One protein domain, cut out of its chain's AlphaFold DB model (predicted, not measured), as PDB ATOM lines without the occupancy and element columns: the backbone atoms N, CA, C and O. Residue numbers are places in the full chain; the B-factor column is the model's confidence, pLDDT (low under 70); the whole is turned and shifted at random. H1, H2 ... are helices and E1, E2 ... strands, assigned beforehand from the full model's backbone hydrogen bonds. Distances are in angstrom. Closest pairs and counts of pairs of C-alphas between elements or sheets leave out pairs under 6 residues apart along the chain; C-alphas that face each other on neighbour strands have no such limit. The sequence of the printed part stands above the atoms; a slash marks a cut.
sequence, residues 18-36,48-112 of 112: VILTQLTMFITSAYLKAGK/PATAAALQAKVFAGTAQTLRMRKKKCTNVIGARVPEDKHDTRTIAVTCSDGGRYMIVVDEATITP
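What this domain is: This is residues 18 to 36 and 48 to 112 of the 112 residues of an uncharacterized protein of Burkholderia ubonensis (UniProt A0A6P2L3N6). A twisted sheet of four strands has two helices, H1 and H2, side by side over one face, both crossing the strands, while the other face bears no named helix. The printed part has 84 residues, with the order H1, H2, E1, E2, E3, E4 along the chain. The sheet runs E1, E2, E3, E4, all antiparallel, and is a meander, each strand the antiparallel neighbour of the one before; with the helices it makes two layers, of a mixed class. The whole is compact, with a radius of gyration of the C-alphas of 12.0 A, and rounded, spanning 35 by 32 by 25 A.

Where its parts are: H1, residues 18 to 33, begins at C-alpha 18 at (-51.226, 42.050, -43.956) and is 22.3 A long from first to last C-alpha. H2, residues 51 to 68, is the longest helix, 25.5 A, and ends at C-alpha 68 at (-29.855, 34.006, -38.094). E1 is residues 76 to 80, 11.4 A; E2 is residues 90 to 95, 16.0 A; E3 is residues 100 to 104, 13.3 A. E4, residues 109 to 111, 6.4 A, ends at C-alpha 111 at (-32.546, 48.551, -39.214).

How they stand to each other: E1 and E2 form a hairpin, with N 80 and O 92 within hydrogen-bond range at 2.9 A. E2 and E3 form the next, with N 93 and O 101 at 2.8 A. E3 and E4 form the third, with N 111 and O 102 at 2.9 A. The edge strands E1 and E4 are apart, and the strands' lines turn by 96 degrees from edge to edge. H1 is on the sheet at a height of 10.0 A and runs across the strands, at 89 degrees to E2 on the local plane; its closest C-alphas to E2 are those of Ile 19 and Ile 91, 7.4 A. H2 is on the same face at a height of 9.4 A, also across the strands, at 88 degrees to E2 on the local plane; its closest C-alphas to E1 are those of Phe 59 and Val 76, 5.2 A. H1 and H2 touch, closest at the C-alphas of Ile 27 and Thr 65, 6.1 A, and run the same way at a shallow tilt of 34 degrees, only just short of steep. In both helices every O i to N i+4 pair is within hydrogen-bond range.

The domain as a whole: The two C-alphas farthest apart, those of Pro 48 and Pro 112, are 37.3 A from each other. Residues 37 to 47 are not printed, and C-alphas 36 and 48 are 29.1 A apart across this cut, which falls in the link from H1 to H2. Of the links that are printed whole, none is long. The mean pLDDT of the printed part is 86.2; residues 48, 85 to 86 and 112, the chain's last, are under 70.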
ATOM      1  N   VAL A  18     -52.218  41.372 -43.104       85.56
ATOM      2  CA  VAL A  18     -51.226  42.050 -43.956       85.56
ATOM      3  C   VAL A  18     -49.823  42.097 -43.336       85.56
ATOM      4  O   VAL A  18     -48.840  41.870 -44.036       85.56
ATOM      5  N   ILE A  19     -49.716  42.322 -42.021       88.94
ATOM      6  CA  ILE A  19     -48.432  42.326 -41.308       88.94
ATOM      7  C   ILE A  19     -47.878  40.901 -41.247       88.94
ATOM      8  O   ILE A  19     -46.680  40.703 -41.439       88.94
ATOM      9  N   LEU A  20     -48.737  39.895 -41.042       89.38
ATOM     10  CA  LEU A  20     -48.318  38.491 -41.089       89.38
ATOM     11  C   LEU A  20     -47.780  38.120 -42.476       89.38
ATOM     12  O   LEU A  20     -46.703  37.537 -42.572       89.38
ATOM     13  N   THR A  21     -48.461  38.525 -43.551       88.94
ATOM     14  CA  THR A  21     -47.992  38.324 -44.930       88.94
ATOM     15  C   THR A  21     -46.648  39.010 -45.183       88.94
ATOM     16  O   THR A  21     -45.752  38.411 -45.775       88.94
ATOM     17  N   GLN A  22     -46.468  40.244 -44.709       89.44
ATOM     18  CA  GLN A  22     -45.205  40.974 -44.835       89.44
ATOM     19  C   GLN A  22     -44.054  40.295 -44.079       89.44
ATOM     20  O   GLN A  22     -42.955  40.167 -44.618       89.44
ATOM     21  N   LEU A  23     -44.302  39.800 -42.865       90.81
ATOM     22  CA  LEU A  23     -43.312  39.034 -42.107       90.81
ATOM     23  C   LEU A  23     -42.963  37.711 -42.800       90.81
ATOM     24  O   LEU A  23     -41.787  37.365 -42.877       90.81
ATOM     25  N   THR A  24     -43.942  37.014 -43.378       91.56
ATOM     26  CA  THR A  24     -43.698  35.830 -44.216       91.56
ATOM     27  C   THR A  24     -42.786  36.156 -45.401       91.56
ATOM     28  O   THR A  24     -41.803  35.451 -45.627       91.56
ATOM     29  N   MET A  25     -43.040  37.255 -46.121       89.50
ATOM     30  CA  MET A  25     -42.173  37.692 -47.224       89.50
ATOM     31  C   MET A  25     -40.753  38.023 -46.756       89.50
ATOM     32  O   MET A  25     -39.785  37.644 -47.422       89.50
ATOM     33  N   PHE A  26     -40.616  38.682 -45.602       91.19
ATOM     34  CA  PHE A  26     -39.320  38.948 -44.983       91.19
ATOM     35  C   PHE A  26     -38.556  37.653 -44.680       91.19
ATOM     36  O   PHE A  26     -37.387  37.543 -45.052       91.19
ATOM     37  N   ILE A  27     -39.208  36.672 -44.046       92.38
ATOM     38  CA  ILE A  27     -38.613  35.373 -43.710       92.38
ATOM     39  C   ILE A  27     -38.090  34.705 -44.985       92.38
ATOM     40  O   ILE A  27     -36.889  34.455 -45.098       92.38
ATOM     41  N   THR A  28     -38.960  34.490 -45.974       90.75
ATOM     42  CA  THR A  28     -38.602  33.817 -47.230       90.75
ATOM     43  C   THR A  28     -37.456  34.537 -47.941       90.75
ATOM     44  O   THR A  28     -36.469  33.912 -48.331       90.75
ATOM     45  N   SER A  29     -37.523  35.868 -48.039       90.00
ATOM     46  CA  SER A  29     -36.486  36.682 -48.683       90.00
ATOM     47  C   SER A  29     -35.155  36.638 -47.934       90.00
ATOM     48  O   SER A  29     -34.091  36.596 -48.553       90.00
ATOM     49  N   ALA A  30     -35.178  36.625 -46.599       89.94
ATOM     50  CA  ALA A  30     -33.968  36.567 -45.792       89.94
ATOM     51  C   ALA A  30     -33.230  35.233 -45.956       89.94
ATOM     52  O   ALA A  30     -32.001  35.246 -46.049       89.94
ATOM     53  N   TYR A  31     -33.961  34.118 -46.018       91.56
ATOM     54  CA  TYR A  31     -33.399  32.788 -46.256       91.56
ATOM     55  C   TYR A  31     -32.933  32.603 -47.700       91.56
ATOM     56  O   TYR A  31     -31.842  32.076 -47.925       91.56
ATOM     57  N   LEU A  32     -33.688  33.118 -48.675       90.62
ATOM     58  CA  LEU A  32     -33.288  33.124 -50.081       90.62
ATOM     59  C   LEU A  32     -31.977  33.900 -50.288       90.62
ATOM     60  O   LEU A  32     -31.029  33.366 -50.856       90.62
ATOM     61  N   LYS A  33     -31.865  35.118 -49.737       88.94
ATOM     62  CA  LYS A  33     -30.627  35.923 -49.796       88.94
ATOM     63  C   LYS A  33     -29.456  35.293 -49.041       88.94
ATOM     64  O   LYS A  33     -28.307  35.599 -49.340       88.94
ATOM     65  N   ALA A  34     -29.729  34.458 -48.042       88.12
ATOM     66  CA  ALA A  34     -28.698  33.729 -47.311       88.12
ATOM     67  C   ALA A  34     -28.251  32.437 -48.021       88.12
ATOM     68  O   ALA A  34     -27.318  31.802 -47.540       88.12
ATOM     69  N   GLY A  35     -28.898  32.041 -49.128       90.75
ATOM     70  CA  GLY A  35     -28.646  30.759 -49.793       90.75
ATOM     71  C   GLY A  35     -29.092  29.550 -48.964       90.75
ATOM     72  O   GLY A  35     -28.528  28.473 -49.105       90.75
ATOM     73  N   LYS A  36     -30.067  29.739 -48.066       90.62
ATOM     74  CA  LYS A  36     -30.497  28.763 -47.051       90.62
ATOM     75  C   LYS A  36     -31.991  28.455 -47.146       90.62
ATOM     76  O   LYS A  36     -32.628  28.207 -46.132       90.62
ATOM     77  N   PRO A  48     -58.226  23.127 -40.168       66.56
ATOM     78  CA  PRO A  48     -58.534  24.536 -40.420       66.56
ATOM     79  C   PRO A  48     -57.510  25.476 -39.762       66.56
ATOM     80  O   PRO A  48     -57.320  25.475 -38.542       66.56
ATOM     81  N   ALA A  49     -56.879  26.326 -40.574       71.44
ATOM     82  CA  ALA A  49     -55.903  27.290 -40.092       71.44
ATOM     83  C   ALA A  49     -56.606  28.410 -39.314       71.44
ATOM     84  O   ALA A  49     -57.443  29.137 -39.851       71.44
ATOM     85  N   THR A  50     -56.257  28.573 -38.039       81.94
ATOM     86  CA  THR A  50     -56.689  29.741 -37.260       81.94
ATOM     87  C   THR A  50     -55.692  30.883 -37.436       81.94
ATOM     88  O   THR A  50     -54.486  30.652 -37.560       81.94
ATOM     89  N   ALA A  51     -56.173  32.127 -37.395       81.00
ATOM     90  CA  ALA A  51     -55.311  33.308 -37.456       81.00
ATOM     91  C   ALA A  51     -54.255  33.311 -36.333       81.00
ATOM     92  O   ALA A  51     -53.094  33.641 -36.575       81.00
ATOM     93  N   ALA A  52     -54.609  32.819 -35.140       83.06
ATOM     94  CA  ALA A  52     -53.678  32.634 -34.028       83.06
ATOM     95  C   ALA A  52     -52.569  31.605 -34.324       83.06
ATOM     96  O   ALA A  52     -51.405  31.848 -34.000       83.06
ATOM     97  N   ALA A  53     -52.898  30.473 -34.959       85.88
ATOM     98  CA  ALA A  53     -51.907  29.465 -35.341       85.88
ATOM     99  C   ALA A  53     -50.949  29.994 -36.421       85.88
ATOM    100  O   ALA A  53     -49.735  29.811 -36.308       85.88
ATOM    101  N   LEU A  54     -51.479  30.713 -37.416       87.12
ATOM    102  CA  LEU A  54     -50.668  31.380 -38.434       87.12
ATOM    103  C   LEU A  54     -49.749  32.434 -37.814       87.12
ATOM    104  O   LEU A  54     -48.547  32.433 -38.072       87.12
ATOM    105  N   GLN A  55     -50.285  33.289 -36.940       90.44
ATOM    106  CA  GLN A  55     -49.499  34.292 -36.225       90.44
ATOM    107  C   GLN A  55     -48.365  33.646 -35.423       90.44
ATOM    108  O   GLN A  55     -47.232  34.116 -35.494       90.44
ATOM    109  N   ALA A  56     -48.637  32.554 -34.701       89.88
ATOM    110  CA  ALA A  56     -47.620  31.845 -33.931       89.88
ATOM    111  C   ALA A  56     -46.485  31.308 -34.819       89.88
ATOM    112  O   ALA A  56     -45.313  31.505 -34.490       89.88
ATOM    113  N   LYS A  57     -46.808  30.695 -35.969       91.12
ATOM    114  CA  LYS A  57     -45.799  30.223 -36.933       91.12
ATOM    115  C   LYS A  57     -44.973  31.371 -37.509       91.12
ATOM    116  O   LYS A  57     -43.743  31.312 -37.493       91.12
ATOM    117  N   VAL A  58     -45.627  32.446 -37.943       93.00
ATOM    118  CA  VAL A  58     -44.954  33.632 -38.498       93.00
ATOM    119  C   VAL A  58     -44.058  34.304 -37.453       93.00
ATOM    120  O   VAL A  58     -42.936  34.705 -37.764       93.00
ATOM    121  N   PHE A  59     -44.494  34.390 -36.197       94.06
ATOM    122  CA  PHE A  59     -43.696  34.948 -35.102       94.06
ATOM    123  C   PHE A  59     -42.476  34.084 -34.780       94.06
ATOM    124  O   PHE A  59     -41.377  34.620 -34.609       94.06
ATOM    125  N   ALA A  60     -42.644  32.761 -34.738       93.88
ATOM    126  CA  ALA A  60     -41.539  31.829 -34.543       93.88
ATOM    127  C   ALA A  60     -40.514  31.932 -35.684       93.88
ATOM    128  O   ALA A  60     -39.317  32.074 -35.423       93.88
ATOM    129  N   GLY A  61     -40.985  31.953 -36.935       94.06
ATOM    130  CA  GLY A  61     -40.132  32.129 -38.109       94.06
ATOM    131  C   GLY A  61     -39.403  33.473 -38.108       94.06
ATOM    132  O   GLY A  61     -38.194  33.520 -38.314       94.06
ATOM    133  N   THR A  62     -40.090  34.563 -37.755       94.06
ATOM    134  CA  THR A  62     -39.484  35.900 -37.650       94.06
ATOM    135  C   THR A  62     -38.380  35.924 -36.590       94.06
ATOM    136  O   THR A  62     -37.284  36.422 -36.852       94.06
ATOM    137  N   ALA A  63     -38.622  35.347 -35.407       94.06
ATOM    138  CA  ALA A  63     -37.604  35.232 -34.361       94.06
ATOM    139  C   ALA A  63     -36.387  34.429 -34.850       94.06
ATOM    140  O   ALA A  63     -35.245  34.838 -34.632       94.06
ATOM    141  N   GLN A  64     -36.614  33.317 -35.554       93.81
ATOM    142  CA  GLN A  64     -35.545  32.502 -36.130       93.81
ATOM    143  C   GLN A  64     -34.719  33.290 -37.156       93.81
ATOM    144  O   GLN A  64     -33.488  33.306 -37.067       93.81
ATOM    145  N   THR A  65     -35.370  34.016 -38.068       92.94
ATOM    146  CA  THR A  65     -34.698  34.879 -39.049       92.94
ATOM    147  C   THR A  65     -33.886  35.985 -38.371       92.94
ATOM    148  O   THR A  65     -32.742  36.240 -38.754       92.94
ATOM    149  N   LEU A  66     -34.424  36.617 -37.321       91.88
ATOM    150  CA  LEU A  66     -33.703  37.621 -36.534       91.88
ATOM    151  C   LEU A  66     -32.437  37.026 -35.889       91.88
ATOM    152  O   LEU A  66     -31.358  37.621 -35.978       91.88
ATOM    153  N   ARG A  67     -32.520  35.822 -35.312       90.69
ATOM    154  CA  ARG A  67     -31.357  35.120 -34.734       90.69
ATOM    155  C   ARG A  67     -30.324  34.719 -35.780       90.69
ATOM    156  O   ARG A  67     -29.131  34.877 -35.530       90.69
ATOM    157  N   MET A  68     -30.754  34.271 -36.961       90.56
ATOM    158  CA  MET A  68     -29.855  34.006 -38.094       90.56
ATOM    159  C   MET A  68     -29.029  35.258 -38.442       90.56
ATOM    160  O   MET A  68     -27.848  35.168 -38.771       90.56
ATOM    161  N   ARG A  69     -29.623  36.446 -38.289       87.81
ATOM    162  CA  ARG A  69     -28.971  37.755 -38.458       87.81
ATOM    163  C   ARG A  69     -28.277  38.271 -37.187       87.81
ATOM    164  O   ARG A  69     -28.000  39.466 -37.080       87.81
ATOM    165  N   LYS A  70     -27.969  37.386 -36.230       89.12
ATOM    166  CA  LYS A  70     -27.290  37.669 -34.950       89.12
ATOM    167  C   LYS A  70     -28.026  38.666 -34.045       89.12
ATOM    168  O   LYS A  70     -27.404  39.310 -33.198       89.12
ATOM    169  N   LYS A  71     -29.344  38.813 -34.198       90.75
ATOM    170  CA  LYS A  71     -30.168  39.602 -33.278       90.75
ATOM    171  C   LYS A  71     -30.604  38.744 -32.094       90.75
ATOM    172  O   LYS A  71     -30.867  37.549 -32.234       90.75
ATOM    173  N   LYS A  72     -30.678  39.361 -30.918       88.69
ATOM    174  CA  LYS A  72     -31.174  38.724 -29.699       88.69
ATOM    175  C   LYS A  72     -32.698  38.829 -29.733       88.69
ATOM    176  O   LYS A  72     -33.239  39.805 -29.257       88.69
ATOM    177  N   CYS A  73     -33.363  37.886 -30.397       91.00
ATOM    178  CA  CYS A  73     -34.820  37.773 -30.361       91.00
ATOM    179  C   CYS A  73     -35.198  36.340 -30.000       91.00
ATOM    180  O   CYS A  73     -35.068  35.435 -30.827       91.00
ATOM    181  N   THR A  74     -35.628  36.103 -28.763       89.81
ATOM    182  CA  THR A  74     -36.040  34.761 -28.336       89.81
ATOM    183  C   THR A  74     -37.443  34.461 -28.844       89.81
ATOM    184  O   THR A  74     -37.637  33.490 -29.551       89.81
ATOM    185  N   ASN A  75     -38.430  35.302 -28.588       91.94
ATOM    186  CA  ASN A  75     -39.757  35.120 -29.180       91.94
ATOM    187  C   ASN A  75     -40.288  36.470 -29.607       91.94
ATOM    188  O   ASN A  75     -40.180  37.412 -28.823       91.94
ATOM    189  N   VAL A  76     -40.882  36.550 -30.794       92.00
ATOM    190  CA  VAL A  76     -41.682  37.712 -31.178       92.00
ATOM    191  C   VAL A  76     -42.989  37.668 -30.395       92.00
ATOM    192  O   VAL A  76     -43.648  36.633 -30.340       92.00
ATOM    193  N   ILE A  77     -43.338  38.789 -29.770       91.88
ATOM    194  CA  ILE A  77     -44.568  38.950 -28.980       91.88
ATOM    195  C   ILE A  77     -45.490  40.028 -29.549       91.88
ATOM    196  O   ILE A  77     -46.615  40.184 -29.088       91.88
ATOM    197  N   GLY A  78     -45.031  40.771 -30.555       90.50
ATOM    198  CA  GLY A  78     -45.842  41.771 -31.229       90.50
ATOM    199  C   GLY A  78     -45.185  42.281 -32.500       90.50
ATOM    200  O   GLY A  78     -43.958  42.340 -32.600       90.50
ATOM    201  N   ALA A  79     -46.019  42.677 -33.453       90.56
ATOM    202  CA  ALA A  79     -45.609  43.309 -34.695       90.56
ATOM    203  C   ALA A  79     -46.601  44.421 -35.048       90.56
ATOM    204  O   ALA A  79     -47.809  44.244 -34.889       90.56
ATOM    205  N   ARG A  80     -46.097  45.571 -35.501       88.62
ATOM    206  CA  ARG A  80     -46.923  46.702 -35.940       88.62
ATOM    207  C   ARG A  80     -46.246  47.480 -37.063       88.62
ATOM    208  O   ARG A  80     -45.019  47.536 -37.112       88.62
ATOM    209  N   VAL A  81     -47.038  48.132 -37.907       84.00
ATOM    210  CA  VAL A  81     -46.534  49.203 -38.777       84.00
ATOM    211  C   VAL A  81     -46.164  50.391 -37.872       84.00
ATOM    212  O   VAL A  81     -46.930  50.693 -36.946       84.00
ATOM    213  N   PRO A  82     -44.986  51.019 -38.033       80.44
ATOM    214  CA  PRO A  82     -44.649  52.231 -37.296       80.44
ATOM    215  C   PRO A  82     -45.661  53.345 -37.606       80.44
ATOM    216  O   PRO A  82     -46.242  53.397 -38.680       80.44
ATOM    217  N   GLU A  83     -45.892  54.248 -36.651       70.75
ATOM    218  CA  GLU A  83     -46.885  55.329 -36.800       70.75
ATOM    219  C   GLU A  83     -46.487  56.387 -37.844       70.75
ATOM    220  O   GLU A  83     -47.277  57.283 -38.155       70.75
ATOM    221  N   ASP A  84     -45.282  56.277 -38.409       72.19
ATOM    222  CA  ASP A  84     -44.841  57.118 -39.508       72.19
ATOM    223  C   ASP A  84     -45.631  56.780 -40.780       72.19
ATOM    224  O   ASP A  84     -45.462  55.730 -41.401       72.19
ATOM    225  N   LYS A  85     -46.543  57.682 -41.153       55.38
ATOM    226  CA  LYS A  85     -47.537  57.467 -42.216       55.38
ATOM    227  C   LYS A  85     -46.936  57.323 -43.618       55.38
ATOM    228  O   LYS A  85     -47.686  57.058 -44.557       55.38
ATOM    229  N   HIS A  86     -45.626  57.502 -43.776       64.44
ATOM    230  CA  HIS A  86     -44.937  57.344 -45.051       64.44
ATOM    231  C   HIS A  86     -44.210  56.001 -45.183       64.44
ATOM    232  O   HIS A  86     -43.865  55.618 -46.303       64.44
ATOM    233  N   ASP A  87     -44.026  55.260 -44.084       70.38
ATOM    234  CA  ASP A  87     -43.289  54.002 -44.091       70.38
ATOM    235  C   ASP A  87     -44.212  52.782 -43.943       70.38
ATOM    236  O   ASP A  87     -44.471  52.257 -42.862       70.38
ATOM    237  N   THR A  88     -44.722  52.317 -45.083       71.00
ATOM    238  CA  THR A  88     -45.520  51.082 -45.195       71.00
ATOM    239  C   THR A  88     -44.671  49.832 -45.435       71.00
ATOM    240  O   THR A  88     -45.203  48.721 -45.520       71.00
ATOM    241  N   ARG A  89     -43.356  50.018 -45.588       79.25
ATOM    242  CA  ARG A  89     -42.387  48.977 -45.951       79.25
ATOM    243  C   ARG A  89     -41.672  48.411 -44.733       79.25
ATOM    244  O   ARG A  89     -41.051  47.352 -44.832       79.25
ATOM    245  N   THR A  90     -41.783  49.092 -43.598       87.00
ATOM    246  CA  THR A  90     -41.159  48.703 -42.346       87.00
ATOM    247  C   THR A  90     -42.178  48.113 -41.389       87.00
ATOM    248  O   THR A  90     -43.256  48.657 -41.164       87.00
ATOM    249  N   ILE A  91     -41.804  47.004 -40.759       90.00
ATOM    250  CA  ILE A  91     -42.535  46.425 -39.636       90.00
ATOM    251  C   ILE A  91     -41.680  46.534 -38.381       90.00
ATOM    252  O   ILE A  91     -40.542  46.069 -38.340       90.00
ATOM    253  N   ALA A  92     -42.246  47.128 -37.335       91.12
ATOM    254  CA  ALA A  92     -41.659  47.135 -36.009       91.12
ATOM    255  C   ALA A  92     -42.039  45.841 -35.280       91.12
ATOM    256  O   ALA A  92     -43.211  45.594 -34.989       91.12
ATOM    257  N   VAL A  93     -41.034  45.036 -34.951       92.25
ATOM    258  CA  VAL A  93     -41.164  43.775 -34.220       92.25
ATOM    259  C   VAL A  93     -40.684  43.954 -32.786       92.25
ATOM    260  O   VAL A  93     -39.643  44.557 -32.535       92.25
ATOM    261  N   THR A  94     -41.449  43.420 -31.836       93.00
ATOM    262  CA  THR A  94     -41.114  43.406 -30.408       93.00
ATOM    263  C   THR A  94     -40.837  41.976 -29.962       93.00
ATOM    264  O   THR A  94     -41.655  41.082 -30.186       93.00
ATOM    265  N   CYS A  95     -39.692  41.768 -29.318       92.62
ATOM    266  CA  CYS A  95     -39.247  40.486 -28.794       92.62
ATOM    267  C   CYS A  95     -39.426  40.416 -27.269       92.62
ATOM    268  O   CYS A  95     -39.338  41.415 -26.558       92.62
ATOM    269  N   SER A  96     -39.672  39.211 -26.760       91.56
ATOM    270  CA  SER A  96     -39.870  38.909 -25.330       91.56
ATOM    271  C   SER A  96     -38.663  39.227 -24.445       91.56
ATOM    272  O   SER A  96     -38.830  39.488 -23.260       91.56
ATOM    273  N   ASP A  97     -37.459  39.239 -25.008       88.44
ATOM    274  CA  ASP A  97     -36.216  39.639 -24.333       88.44
ATOM    275  C   ASP A  97     -36.031  41.168 -24.226       88.44
ATOM    276  O   ASP A  97     -35.011  41.634 -23.719       88.44
ATOM    277  N   GLY A  98     -37.008  41.953 -24.691       85.56
ATOM    278  CA  GLY A  98     -36.964  43.415 -24.707       85.56
ATOM    279  C   GLY A  98     -36.387  44.011 -25.994       85.56
ATOM    280  O   GLY A  98     -36.459  45.227 -26.176       85.56
ATOM    281  N   GLY A  99     -35.860  43.188 -26.909       87.38
ATOM    282  CA  GLY A  99     -35.417  43.622 -28.230       87.38
ATOM    283  C   GLY A  99     -36.551  44.215 -29.068       87.38
ATOM    284  O   GLY A  99     -37.662  43.685 -29.119       87.38
ATOM    285  N   ARG A 100     -36.267  45.322 -29.757       89.75
ATOM    286  CA  ARG A 100     -37.165  45.936 -30.741       89.75
ATOM    287  C   ARG A 100     -36.389  46.093 -32.033       89.75
ATOM    288  O   ARG A 100     -35.256  46.559 -32.003       89.75
ATOM    289  N   TYR A 101     -36.981  45.658 -33.136       90.06
ATOM    290  CA  TYR A 101     -36.316  45.618 -34.431       90.06
ATOM    291  C   TYR A 101     -37.222  46.206 -35.498       90.06
ATOM    292  O   TYR A 101     -38.409  45.882 -35.547       90.06
ATOM    293  N   MET A 102     -36.655  47.043 -36.358       90.38
ATOM    294  CA  MET A 102     -37.323  47.521 -37.558       90.38
ATOM    295  C   MET A 102     -36.915  46.633 -38.731       90.38
ATOM    296  O   MET A 102     -35.732  46.422 -38.987       90.38
ATOM    297  N   ILE A 103     -37.901  46.052 -39.405       90.31
ATOM    298  CA  ILE A 103     -37.705  45.140 -40.530       90.31
ATOM    299  C   ILE A 103     -38.168  45.843 -41.792       90.31
ATOM    300  O   ILE A 103     -39.362  46.084 -41.928       90.31
ATOM    301  N   VAL A 104     -37.253  46.111 -42.721       87.44
ATOM    302  CA  VAL A 104     -37.605  46.600 -44.059       87.44
ATOM    303  C   VAL A 104     -37.892  45.386 -44.935       87.44
ATOM    304  O   VAL A 104     -36.990  44.604 -45.251       87.44
ATOM    305  N   VAL A 105     -39.164  45.195 -45.283       82.00
ATOM    306  CA  VAL A 105     -39.672  43.954 -45.888       82.00
ATOM    307  C   VAL A 105     -39.052  43.711 -47.267       82.00
ATOM    308  O   VAL A 105     -38.516  42.629 -47.502       82.00
ATOM    309  N   ASP A 106     -39.038  44.725 -48.141       75.44
ATOM    310  CA  ASP A 106     -38.511  44.621 -49.516       75.44
ATOM    311  C   ASP A 106     -37.004  44.323 -49.556       75.44
ATOM    312  O   ASP A 106     -36.489  43.561 -50.380       75.44
ATOM    313  N   GLU A 107     -36.263  44.921 -48.627       75.38
ATOM    314  CA  GLU A 107     -34.813  44.782 -48.567       75.38
ATOM    315  C   GLU A 107     -34.385  43.552 -47.761       75.38
ATOM    316  O   GLU A 107     -33.235  43.110 -47.858       75.38
ATOM    317  N   ALA A 108     -35.308  42.931 -47.027       77.38
ATOM    318  CA  ALA A 108     -35.028  41.897 -46.039       77.38
ATOM    319  C   ALA A 108     -33.908  42.301 -45.060       77.38
ATOM    320  O   ALA A 108     -33.084  41.476 -44.645       77.38
ATOM    321  N   THR A 109     -33.859  43.589 -44.720       79.88
ATOM    322  CA  THR A 109     -32.867  44.186 -43.826       79.88
ATOM    323  C   THR A 109     -33.490  44.497 -42.472       79.88
ATOM    324  O   THR A 109     -34.701  44.656 -42.328       79.88
ATOM    325  N   ILE A 110     -32.634  44.534 -41.451       82.25
ATOM    326  CA  ILE A 110     -33.022  44.872 -40.084       82.25
ATOM    327  C   ILE A 110     -32.312  46.171 -39.740       82.25
ATOM    328  O   ILE A 110     -31.082  46.175 -39.602       82.25
ATOM    329  N   THR A 111     -33.069  47.251 -39.625       71.12
ATOM    330  CA  THR A 111     -32.546  48.551 -39.214       71.12
ATOM    331  C   THR A 111     -32.489  48.640 -37.680       71.12
ATOM    332  O   THR A 111     -33.243  47.932 -36.998       71.12
ATOM    333  N   PRO A 112     -31.512  49.389 -37.126       57.94
ATOM    334  CA  PRO A 112     -31.356  49.572 -35.683       57.94
ATOM    335  C   PRO A 112     -32.582  50.197 -35.025       57.94
ATOM    336  O   PRO A 112     -33.167  51.112 -35.644       57.94
TER     337      PRO A 112